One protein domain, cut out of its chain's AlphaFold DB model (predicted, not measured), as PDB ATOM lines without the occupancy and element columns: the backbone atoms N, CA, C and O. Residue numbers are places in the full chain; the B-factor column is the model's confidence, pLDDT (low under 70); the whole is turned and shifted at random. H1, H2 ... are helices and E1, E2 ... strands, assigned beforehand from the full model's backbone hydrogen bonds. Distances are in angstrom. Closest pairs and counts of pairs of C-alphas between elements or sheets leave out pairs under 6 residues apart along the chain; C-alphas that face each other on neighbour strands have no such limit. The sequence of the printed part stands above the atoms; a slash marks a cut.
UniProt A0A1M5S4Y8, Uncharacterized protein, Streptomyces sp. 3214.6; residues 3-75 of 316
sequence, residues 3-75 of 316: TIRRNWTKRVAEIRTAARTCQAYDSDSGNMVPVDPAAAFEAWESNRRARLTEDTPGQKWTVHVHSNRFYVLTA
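This is residues 3 to 75 of the 316 residues of an uncharacterized protein of Streptomyces sp. 3214.6 (UniProt A0A1M5S4Y8). A single strongly twisted sheet of five strands forms a wall, with two helices over one of its faces and no named helix over the other. H2 crosses slantwise over the inner strands E5 and E4, while H1 runs at a shallow tilt to H2 and the opposite way, nearer the end of the sheet where E5 finishes. The 73 printed residues hold two named helices and five named strands, in the order H1 E1 E2 H2 E3 E4 E5; the sheet's order is E2 E1 E5 E4 E3, all antiparallel, and the class is mixed, helices and strands. The whole is compact, with a radius of gyration of the C-alphas of 11.3 A and spans of 35 by 24 by 19 A.

In the sheet, E2 is residues 32 to 35, E1 residues 21 to 25, E5 residues 69 to 74 and 16.9 A long, E4 residues 60 to 66 and 18.4 A long, and E3 residues 51 to 56 and 15.4 A long. E1 measures 13.7 A and E2 9.2 A from first to last C-alpha. H1, residues 9 to 18, is 14.1 A long and begins at C-alpha 9 (-44.149, 38.775, 11.325). H2, residues 37 to 46, is 14.7 A long. E5 ends at C-alpha 74 (-41.833, 23.109, 0.978).

E3, E4 and E5 form a meander, each strand the antiparallel neighbour of the one before. In the hairpin of E4 and E5, N 63 and O 71 are within hydrogen-bond range at 2.8 A; in that of E3 and E4, N 53 and O 62 are at 2.9 A. E1 is the antiparallel neighbour of E5, with N 72 and O 23 at 2.8 A. E1 and E2 form a hairpin, with N 24 and O 33 at 2.8 A. E2 and E3 are the edge strands; residues 3 to 4 pair antiparallel with residues 52 to 53 of E3. H2 is on the sheet at a height of 8.6 A, over E5 and E4, and stands at 42 degrees to E4 on the local plane; the closest C-alphas of H2 and E5 are those of Ala 40 and Tyr 71, 5.9 A apart. H1 is on the same face at a height of 10.5 A, over E3 and only just over E5, on which 3 of its C-alphas fall. H1 and H2 are close but not clearly touching, with Arg 16 and Pro 37 their closest C-alphas at 7.7 A, at a shallow tilt of 26 degrees, opposite ways. In H1 and H2 every O i to N i+4 pair is within hydrogen-bond range.

The two C-alphas farthest apart, those of Lys 10 and Ser 29, are 35.1 A apart. The printed part has no cut and no long link; E1 to E2 is short, and the other links are tight. The mean pLDDT of the printed part is 94.7, and no printed residue is under 70.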
ATOM      1  N   THR A   3     -36.431  38.144  -0.899       96.00
ATOM      2  CA  THR A   3     -35.988  38.017   0.506       96.00
ATOM      3  C   THR A   3     -37.090  38.474   1.460       96.00
ATOM      4  O   THR A   3     -37.511  39.631   1.410       96.00
ATOM      5  N   ILE A   4     -37.509  37.596   2.370       94.88
ATOM      6  CA  ILE A   4     -38.490  37.893   3.414       94.88
ATOM      7  C   ILE A   4     -37.771  38.500   4.619       94.88
ATOM      8  O   ILE A   4     -36.836  37.925   5.184       94.88
ATOM      9  N   ARG A   5     -38.187  39.707   5.016       93.12
ATOM     10  CA  ARG A   5     -37.594  40.409   6.161       93.12
ATOM     11  C   ARG A   5     -38.116  39.836   7.479       93.12
ATOM     12  O   ARG A   5     -39.289  39.509   7.601       93.12
ATOM     13  N   ARG A   6     -37.264  39.818   8.511       92.44
ATOM     14  CA  ARG A   6     -37.619  39.335   9.863       92.44
ATOM     15  C   ARG A   6     -38.775  40.083  10.515       92.44
ATOM     16  O   ARG A   6     -39.528  39.499  11.279       92.44
ATOM     17  N   ASN A   7     -38.914  41.373  10.223       92.69
ATOM     18  CA  ASN A   7     -39.986  42.193  10.780       92.69
ATOM     19  C   ASN A   7     -41.342  41.975  10.086       92.69
ATOM     20  O   ASN A   7     -42.329  42.572  10.503       92.69
ATOM     21  N   TRP A   8     -41.421  41.132   9.052       93.94
ATOM     22  CA  TRP A   8     -42.677  40.766   8.393       93.94
ATOM     23  C   TRP A   8     -43.344  39.602   9.125       93.94
ATOM     24  O   TRP A   8     -43.551  38.528   8.565       93.94
ATOM     25  N   THR A   9     -43.668  39.814  10.399       93.31
ATOM     26  CA  THR A   9     -44.149  38.775  11.325       93.31
ATOM     27  C   THR A   9     -45.353  38.006  10.785       93.31
ATOM     28  O   THR A   9     -45.363  36.781  10.849       93.31
ATOM     29  N   LYS A  10     -46.321  38.696  10.164       95.06
ATOM     30  CA  LYS A  10     -47.477  38.058   9.515       95.06
ATOM     31  C   LYS A  10     -47.051  37.091   8.405       95.06
ATOM     32  O   LYS A  10     -47.479  35.944   8.398       95.06
ATOM     33  N   ARG A  11     -46.164  37.530   7.505       95.06
ATOM     34  CA  ARG A  11     -45.685  36.696   6.394       95.06
ATOM     35  C   ARG A  11     -44.883  35.500   6.898       95.06
ATOM     36  O   ARG A  11     -45.036  34.403   6.388       95.06
ATOM     37  N   VAL A  12     -44.055  35.694   7.920       95.75
ATOM     38  CA  VAL A  12     -43.301  34.604   8.553       95.75
ATOM     39  C   VAL A  12     -44.245  33.571   9.175       95.75
ATOM     40  O   VAL A  12     -44.025  32.376   9.003       95.75
ATOM     41  N   ALA A  13     -45.310  34.008   9.853       95.00
ATOM     42  CA  ALA A  13     -46.310  33.113  10.435       95.00
ATOM     43  C   ALA A  13     -47.085  32.317   9.368       95.00
ATOM     44  O   ALA A  13     -47.327  31.123   9.553       95.00
ATOM     45  N   GLU A  14     -47.410  32.944   8.231       94.12
ATOM     46  CA  GLU A  14     -47.995  32.254   7.072       94.12
ATOM     47  C   GLU A  14     -47.064  31.145   6.567       94.12
ATOM     48  O   GLU A  14     -47.508  30.017   6.389       94.12
ATOM     49  N   ILE A  15     -45.766  31.430   6.417       95.50
ATOM     50  CA  ILE A  15     -44.785  30.436   5.954       95.50
ATOM     51  C   ILE A  15     -44.639  29.296   6.969       95.50
ATOM     52  O   ILE A  15     -44.619  28.139   6.570       95.50
ATOM     53  N   ARG A  16     -44.590  29.593   8.276       95.69
ATOM     54  CA  ARG A  16     -44.542  28.561   9.331       95.69
ATOM     55  C   ARG A  16     -45.731  27.607   9.265       95.69
ATOM     56  O   ARG A  16     -45.566  26.418   9.485       95.69
ATOM     57  N   THR A  17     -46.915  28.139   8.976       95.25
ATOM     58  CA  THR A  17     -48.142  27.339   8.860       95.25
ATOM     59  C   THR A  17     -48.193  26.560   7.545       95.25
ATOM     60  O   THR A  17     -48.737  25.460   7.499       95.25
ATOM     61  N   ALA A  18     -47.656  27.141   6.469       94.50
ATOM     62  CA  ALA A  18     -47.692  26.561   5.135       94.50
ATOM     63  C   ALA A  18     -46.621  25.485   4.916       94.50
ATOM     64  O   ALA A  18     -46.880  24.533   4.193       94.50
ATOM     65  N   ALA A  19     -45.436  25.621   5.514       94.56
ATOM     66  CA  ALA A  19     -44.347  24.667   5.352       94.56
ATOM     67  C   ALA A  19     -44.700  23.323   6.004       94.56
ATOM     68  O   ALA A  19     -44.865  23.235   7.221       94.56
ATOM     69  N   ARG A  20     -44.805  22.274   5.185       94.25
ATOM     70  CA  ARG A  20     -45.115  20.908   5.628       94.25
ATOM     71  C   ARG A  20     -43.869  20.059   5.758       94.25
ATOM     72  O   ARG A  20     -43.762  19.272   6.690       94.25
ATOM     73  N   THR A  21     -42.923  20.252   4.850       95.31
ATOM     74  CA  THR A  21     -41.684  19.485   4.800       95.31
ATOM     75  C   THR A  21     -40.485  20.417   4.850       95.31
ATOM     76  O   THR A  21     -40.536  21.571   4.406       95.31
ATOM     77  N   CYS A  22     -39.398  19.928   5.441       96.69
ATOM     78  CA  CYS A  22     -38.134  20.635   5.465       96.69
ATOM     79  C   CYS A  22     -36.973  19.675   5.236       96.69
ATOM     80  O   CYS A  22     -36.972  18.539   5.702       96.69
ATOM     81  N   GLN A  23     -35.974  20.156   4.508       97.06
ATOM     82  CA  GLN A  23     -34.714  19.463   4.317       97.06
ATOM     83  C   GLN A  23     -33.565  20.403   4.669       97.06
ATOM     84  O   GLN A  23     -33.584  21.573   4.284       97.06
ATOM     85  N   ALA A  24     -32.552  19.911   5.371       97.25
ATOM     86  CA  ALA A  24     -31.327  20.643   5.659       97.25
ATOM     87  C   ALA A  24     -30.187  20.106   4.807       97.25
ATOM     88  O   ALA A  24     -30.037  18.897   4.656       97.25
ATOM     89  N   TYR A  25     -29.356  21.007   4.297       96.38
ATOM     90  CA  TYR A  25     -28.099  20.608   3.689       96.38
ATOM     91  C   TYR A  25     -27.123  20.155   4.771       96.38
ATOM     92  O   TYR A  25     -26.740  20.953   5.636       96.38
ATOM     93  N   ASP A  26     -26.725  18.892   4.697       91.25
ATOM     94  CA  ASP A  26     -25.655  18.326   5.497       91.25
ATOM     95  C   ASP A  26     -24.346  18.392   4.701       91.25
ATOM     96  O   ASP A  26     -24.218  17.817   3.622       91.25
ATOM     97  N   SER A  27     -23.365  19.133   5.219       86.69
ATOM     98  CA  SER A  27     -22.074  19.296   4.551       86.69
ATOM     99  C   SER A  27     -21.236  18.028   4.545       86.69
ATOM    100  O   SER A  27     -20.369  17.904   3.682       86.69
ATOM    101  N   ASP A  28     -21.472  17.134   5.501       85.06
ATOM    102  CA  ASP A  28     -20.644  15.950   5.692       85.06
ATOM    103  C   ASP A  28     -21.041  14.864   4.685       85.06
ATOM    104  O   ASP A  28     -20.176  14.271   4.040       85.06
ATOM    105  N   SER A  29     -22.348  14.675   4.465       86.50
ATOM    106  CA  SER A  29     -22.871  13.804   3.403       86.50
ATOM    107  C   SER A  29     -22.990  14.486   2.035       86.50
ATOM    108  O   SER A  29     -23.035  13.802   1.014       86.50
ATOM    109  N   GLY A  30     -23.050  15.820   1.989       90.31
ATOM    110  CA  GLY A  30     -23.348  16.583   0.773       90.31
ATOM    111  C   GLY A  30     -24.809  16.479   0.318       90.31
ATOM    112  O   GLY A  30     -25.140  16.956  -0.768       90.31
ATOM    113  N   ASN A  31     -25.676  15.871   1.132       92.06
ATOM    114  CA  ASN A  31     -27.063  15.577   0.794       92.06
ATOM    115  C   ASN A  31     -28.045  16.462   1.568       92.06
ATOM    116  O   ASN A  31     -27.732  17.061   2.599       92.06
ATOM    117  N   MET A  32     -29.270  16.535   1.051       95.50
ATOM    118  CA  MET A  32     -30.398  17.153   1.742       95.50
ATOM    119  C   MET A  32     -31.046  16.108   2.652       95.50
ATOM    120  O   MET A  32     -31.601  15.123   2.171       95.50
ATOM    121  N   VAL A  33     -30.976  16.314   3.963       94.31
ATOM    122  CA  VAL A  33     -31.525  15.395   4.968       94.31
ATOM    123  C   VAL A  33     -32.869  15.935   5.457       94.31
ATOM    124  O   VAL A  33     -32.960  17.139   5.712       94.31
ATOM    125  N   PRO A  34     -33.922  15.109   5.592       95.94
ATOM    126  CA  PRO A  34     -35.200  15.560   6.133       95.94
ATOM    127  C   PRO A  34     -35.046  16.018   7.588       95.94
ATOM    128  O   PRO A  34     -34.423  15.344   8.406       95.94
ATOM    129  N   VAL A  35     -35.622  17.174   7.912       96.06
ATOM    130  CA  VAL A  35     -35.621  17.743   9.268       96.06
ATOM    131  C   VAL A  35     -36.984  18.369   9.548       96.06
ATOM    132  O   VAL A  35     -37.732  18.693   8.628       96.06
ATOM    133  N   ASP A  36     -37.312  18.569  10.819       95.81
ATOM    134  CA  ASP A  36     -38.499  19.323  11.217       95.81
ATOM    135  C   ASP A  36     -38.422  20.781  10.699       95.81
ATOM    136  O   ASP A  36     -37.415  21.462  10.945       95.81
ATOM    137  N   PRO A  37     -39.465  21.301  10.016       96.69
ATOM    138  CA  PRO A  37     -39.582  22.719   9.680       96.69
ATOM    139  C   PRO A  37     -39.281  23.678  10.840       96.69
ATOM    140  O   PRO A  37     -38.705  24.746  10.606       96.69
ATOM    141  N   ALA A  38     -39.611  23.316  12.085       96.12
ATOM    142  CA  ALA A  38     -39.314  24.142  13.256       96.12
ATOM    143  C   ALA A  38     -37.808  24.439  13.399       96.12
ATOM    144  O   ALA A  38     -37.428  25.585  13.658       96.12
ATOM    145  N   ALA A  39     -36.946  23.458  13.114       95.50
ATOM    146  CA  ALA A  39     -35.492  23.598  13.218       95.50
ATOM    147  C   ALA A  39     -34.930  24.658  12.251       95.50
ATOM    148  O   ALA A  39     -33.985  25.383  12.582       95.50
ATOM    149  N   ALA A  40     -35.529  24.801  11.064       96.94
ATOM    150  CA  ALA A  40     -35.138  25.834  10.107       96.94
ATOM    151  C   ALA A  40     -35.434  27.244  10.643       96.94
ATOM    152  O   ALA A  40     -34.605  28.150  10.508       96.94
ATOM    153  N   PHE A  41     -36.589  27.434  11.290       96.81
ATOM    154  CA  PHE A  41     -36.957  28.721  11.886       96.81
ATOM    155  C   PHE A  41     -36.141  29.041  13.137       96.81
ATOM    156  O   PHE A  41     -35.698  30.180  13.277       96.81
ATOM    157  N   GLU A  42     -35.855  28.060  13.992       96.81
ATOM    158  CA  GLU A  42     -34.956  28.245  15.136       96.81
ATOM    159  C   GLU A  42     -33.549  28.662  14.689       96.81
ATOM    160  O   GLU A  42     -32.960  29.612  15.219       96.81
ATOM    161  N   ALA A  43     -33.010  28.008  13.657       95.75
ATOM    162  CA  ALA A  43     -31.711  28.355  13.086       95.75
ATOM    163  C   ALA A  43     -31.712  29.761  12.458       95.75
ATOM    164  O   ALA A  43     -30.731  30.505  12.557       95.75
ATOM    165  N   TRP A  44     -32.821  30.155  11.831       96.69
ATOM    166  CA  TRP A  44     -32.989  31.499  11.294       96.69
ATOM    167  C   TRP A  44     -33.036  32.561  12.399       96.69
ATOM    168  O   TRP A  44     -32.363  33.591  12.305       96.69
ATOM    169  N   GLU A  45     -33.794  32.321  13.465       95.56
ATOM    170  CA  GLU A  45     -33.984  33.273  14.560       95.56
ATOM    171  C   GLU A  45     -32.713  33.456  15.384       95.56
ATOM    172  O   GLU A  45     -32.289  34.596  15.607       95.56
ATOM    173  N   SER A  46     -32.055  32.350  15.734       96.38
ATOM    174  CA  SER A  46     -30.809  32.343  16.508       96.38
ATOM    175  C   SER A  46     -29.648  33.031  15.784       96.38
ATOM    176  O   SER A  46     -28.828  33.703  16.415       96.38
ATOM    177  N   ASN A  47     -29.579  32.948  14.452       95.69
ATOM    178  CA  ASN A  47     -28.490  33.545  13.687       95.69
ATOM    179  C   ASN A  47     -28.922  34.838  12.996       95.69
ATOM    180  O   ASN A  47     -29.526  34.791  11.933       95.69
ATOM    181  N   ARG A  48     -28.528  36.008  13.520       94.31
ATOM    182  CA  ARG A  48     -28.884  37.338  12.966       94.31
ATOM    183  C   ARG A  48     -28.532  37.552  11.488       94.31
ATOM    184  O   ARG A  48     -29.122  38.425  10.855       94.31
ATOM    185  N   ARG A  49     -27.563  36.810  10.947       95.06
ATOM    186  CA  ARG A  49     -27.137  36.923   9.542       95.06
ATOM    187  C   ARG A  49     -27.932  36.022   8.602       95.06
ATOM    188  O   ARG A  49     -27.821  36.197   7.389       95.06
ATOM    189  N   ALA A  50     -28.734  35.104   9.139       96.50
ATOM    190  CA  ALA A  50     -29.529  34.197   8.334       96.50
ATOM    191  C   ALA A  50     -30.622  34.944   7.555       96.50
ATOM    192  O   ALA A  50     -31.259  35.878   8.067       96.50
ATOM    193  N   ARG A  51     -30.850  34.510   6.317       97.12
ATOM    194  CA  ARG A  51     -31.822  35.077   5.379       97.12
ATOM    195  C   ARG A  51     -32.880  34.038   5.053       97.12
ATOM    196  O   ARG A  51     -32.546  32.882   4.840       97.12
ATOM    197  N   LEU A  52     -34.130  34.476   4.997       97.56
ATOM    198  CA  LEU A  52     -35.240  33.677   4.495       97.56
ATOM    199  C   LEU A  52     -35.584  34.202   3.104       97.56
ATOM    200  O   LEU A  52     -35.826  35.401   2.939       97.56
ATOM    201  N   THR A  53     -35.566  33.332   2.108       97.31
ATOM    202  CA  THR A  53     -35.871  33.667   0.720       97.31
ATOM    203  C   THR A  53     -37.032  32.824   0.234       97.31
ATOM    204  O   THR A  53     -37.148  31.654   0.564       97.31
ATOM    205  N   GLU A  54     -37.919  33.442  -0.526       96.19
ATOM    206  CA  GLU A  54     -39.002  32.781  -1.231       96.19
ATOM    207  C   GLU A  54     -38.536  32.514  -2.658       96.19
ATOM    208  O   GLU A  54     -38.284  33.453  -3.426       96.19
ATOM    209  N   ASP A  55     -38.366  31.235  -2.974       93.44
ATOM    210  CA  ASP A  55     -37.887  30.779  -4.276       93.44
ATOM    211  C   ASP A  55     -39.067  30.674  -5.235       93.44
ATOM    212  O   ASP A  55     -39.057  31.316  -6.291       93.44
ATOM    213  N   THR A  56     -40.117  29.980  -4.787       92.25
ATOM    214  CA  THR A  56     -41.408  29.879  -5.469       92.25
ATOM    215  C   THR A  56     -42.499  30.450  -4.564       92.25
ATOM    216  O   THR A  56     -42.679  29.935  -3.454       92.25
ATOM    217  N   PRO A  57     -43.226  31.499  -4.996       91.06
ATOM    218  CA  PRO A  57     -44.240  32.156  -4.177       91.06
ATOM    219  C   PRO A  57     -45.240  31.175  -3.569       91.06
ATOM    220  O   PRO A  57     -45.929  30.462  -4.292       91.06
ATOM    221  N   GLY A  58     -45.321  31.138  -2.238       90.31
ATOM    222  CA  GLY A  58     -46.276  30.286  -1.525       90.31
ATOM    223  C   GLY A  58     -45.962  28.784  -1.496       90.31
ATOM    224  O   GLY A  58     -46.694  28.057  -0.836       90.31
ATOM    225  N   GLN A  59     -44.909  28.316  -2.175       93.81
ATOM    226  CA  GLN A  59     -44.628  26.880  -2.329       93.81
ATOM    227  C   GLN A  59     -43.269  26.459  -1.773       93.81
ATOM    228  O   GLN A  59     -43.166  25.399  -1.158       93.81
ATOM    229  N   LYS A  60     -42.224  27.258  -2.016       96.19
ATOM    230  CA  LYS A  60     -40.845  26.897  -1.676       96.19
ATOM    231  C   LYS A  60     -40.092  28.082  -1.103       96.19
ATOM    232  O   LYS A  60     -40.027  29.153  -1.718       96.19
ATOM    233  N   TRP A  61     -39.466  27.855   0.043       98.00
ATOM    234  CA  TRP A  61     -38.642  28.840   0.730       98.00
ATOM    235  C   TRP A  61     -37.301  28.236   1.120       98.00
ATOM    236  O   TRP A  61     -37.218  27.060   1.456       98.00
ATOM    237  N   THR A  62     -36.259  29.060   1.147       97.81
ATOM    238  CA  THR A  62     -34.934  28.657   1.610       97.81
ATOM    239  C   THR A  62     -34.489  29.534   2.775       97.81
ATOM    240  O   THR A  62     -34.474  30.765   2.700       97.81
ATOM    241  N   VAL A  63     -34.104  28.899   3.879       97.81
ATOM    242  CA  VAL A  63     -33.419  29.545   4.999       97.81
ATOM    243  C   VAL A  63     -31.921  29.385   4.790       97.81
ATOM    244  O   VAL A  63     -31.354  28.324   5.034       97.81
ATOM    245  N   HIS A  64     -31.249  30.456   4.390       97.19
ATOM    246  CA  HIS A  64     -29.795  30.504   4.292       97.19
ATOM    247  C   HIS A  64     -29.189  30.987   5.607       97.19
ATOM    248  O   HIS A  64     -29.262  32.175   5.923       97.19
ATOM    249  N   VAL A  65     -28.549  30.089   6.356       96.06
ATOM    250  CA  VAL A  65     -27.816  30.440   7.584       96.06
ATOM    251  C   VAL A  65     -26.356  30.758   7.261       96.06
ATOM    252  O   VAL A  65     -25.813  31.767   7.720       96.06
ATOM    253  N   HIS A  66     -25.731  29.924   6.430       91.31
ATOM    254  CA  HIS A  66     -24.372  30.109   5.934       91.31
ATOM    255  C   HIS A  66     -24.184  29.456   4.560       91.31
ATOM    256  O   HIS A  66     -25.096  28.811   4.050       91.31
ATOM    257  N   SER A  67     -23.002  29.602   3.955       86.50
ATOM    258  CA  SER A  67     -22.705  28.990   2.648       86.50
ATOM    259  C   SER A  67     -22.796  27.462   2.657       86.50
ATOM    260  O   SER A  67     -23.116  26.885   1.628       86.50
ATOM    261  N   ASN A  68     -22.566  26.836   3.812       90.12
ATOM    262  CA  ASN A  68     -22.578  25.379   3.978       90.12
ATOM    263  C   ASN A  68     -23.740  24.911   4.867       90.12
ATOM    264  O   ASN A  68     -23.736  23.783   5.336       90.12
ATOM    265  N   ARG A  69     -24.697  25.795   5.176       93.62
ATOM    266  CA  ARG A  69     -25.849  25.453   6.014       93.62
ATOM    267  C   ARG A  69     -27.065  26.235   5.567       93.62
ATOM    268  O   ARG A  69     -27.180  27.440   5.821       93.62
ATOM    269  N   PHE A  70     -27.968  25.534   4.910       96.75
ATOM    270  CA  PHE A  70     -29.248  26.070   4.493       96.75
ATOM    271  C   PHE A  70     -30.330  25.008   4.645       96.75
ATOM    272  O   PHE A  70     -30.040  23.815   4.696       96.75
ATOM    273  N   TYR A  71     -31.567  25.473   4.742       98.06
ATOM    274  CA  TYR A  71     -32.749  24.634   4.841       98.06
ATOM    275  C   TYR A  71     -33.691  24.982   3.702       98.06
ATOM    276  O   TYR A  71     -33.856  26.161   3.397       98.06
ATOM    277  N   VAL A  72     -34.321  23.982   3.109       97.56
ATOM    278  CA  VAL A  72     -35.373  24.132   2.108       97.56
ATOM    279  C   VAL A  72     -36.687  23.738   2.763       97.56
ATOM    280  O   VAL A  72     -36.788  22.668   3.351       97.56
ATOM    281  N   LEU A  73     -37.669  24.626   2.699       97.44
ATOM    282  CA  LEU A  73     -39.023  24.462   3.211       97.44
ATOM    283  C   LEU A  73     -39.970  24.348   2.019       97.44
ATOM    284  O   LEU A  73     -39.912  25.183   1.110       97.44
ATOM    285  N   THR A  74     -40.858  23.364   2.045       96.31
ATOM    286  CA  THR A  74     -41.833  23.109   0.978       96.31
ATOM    287  C   THR A  74     -43.243  22.972   1.544       96.31
ATOM    288  O   THR A  74     -43.449  22.417   2.626       96.31
ATOM    289  N   ALA A  75     -44.215  23.559   0.842       92.50
ATOM    290  CA  ALA A  75     -45.617  23.574   1.259       92.50
ATOM    291  C   ALA A  75     -46.341  22.243   1.004       92.50
ATOM    292  O   ALA A  75     -47.278  21.911   1.722       92.50
TER     293      ALA A  75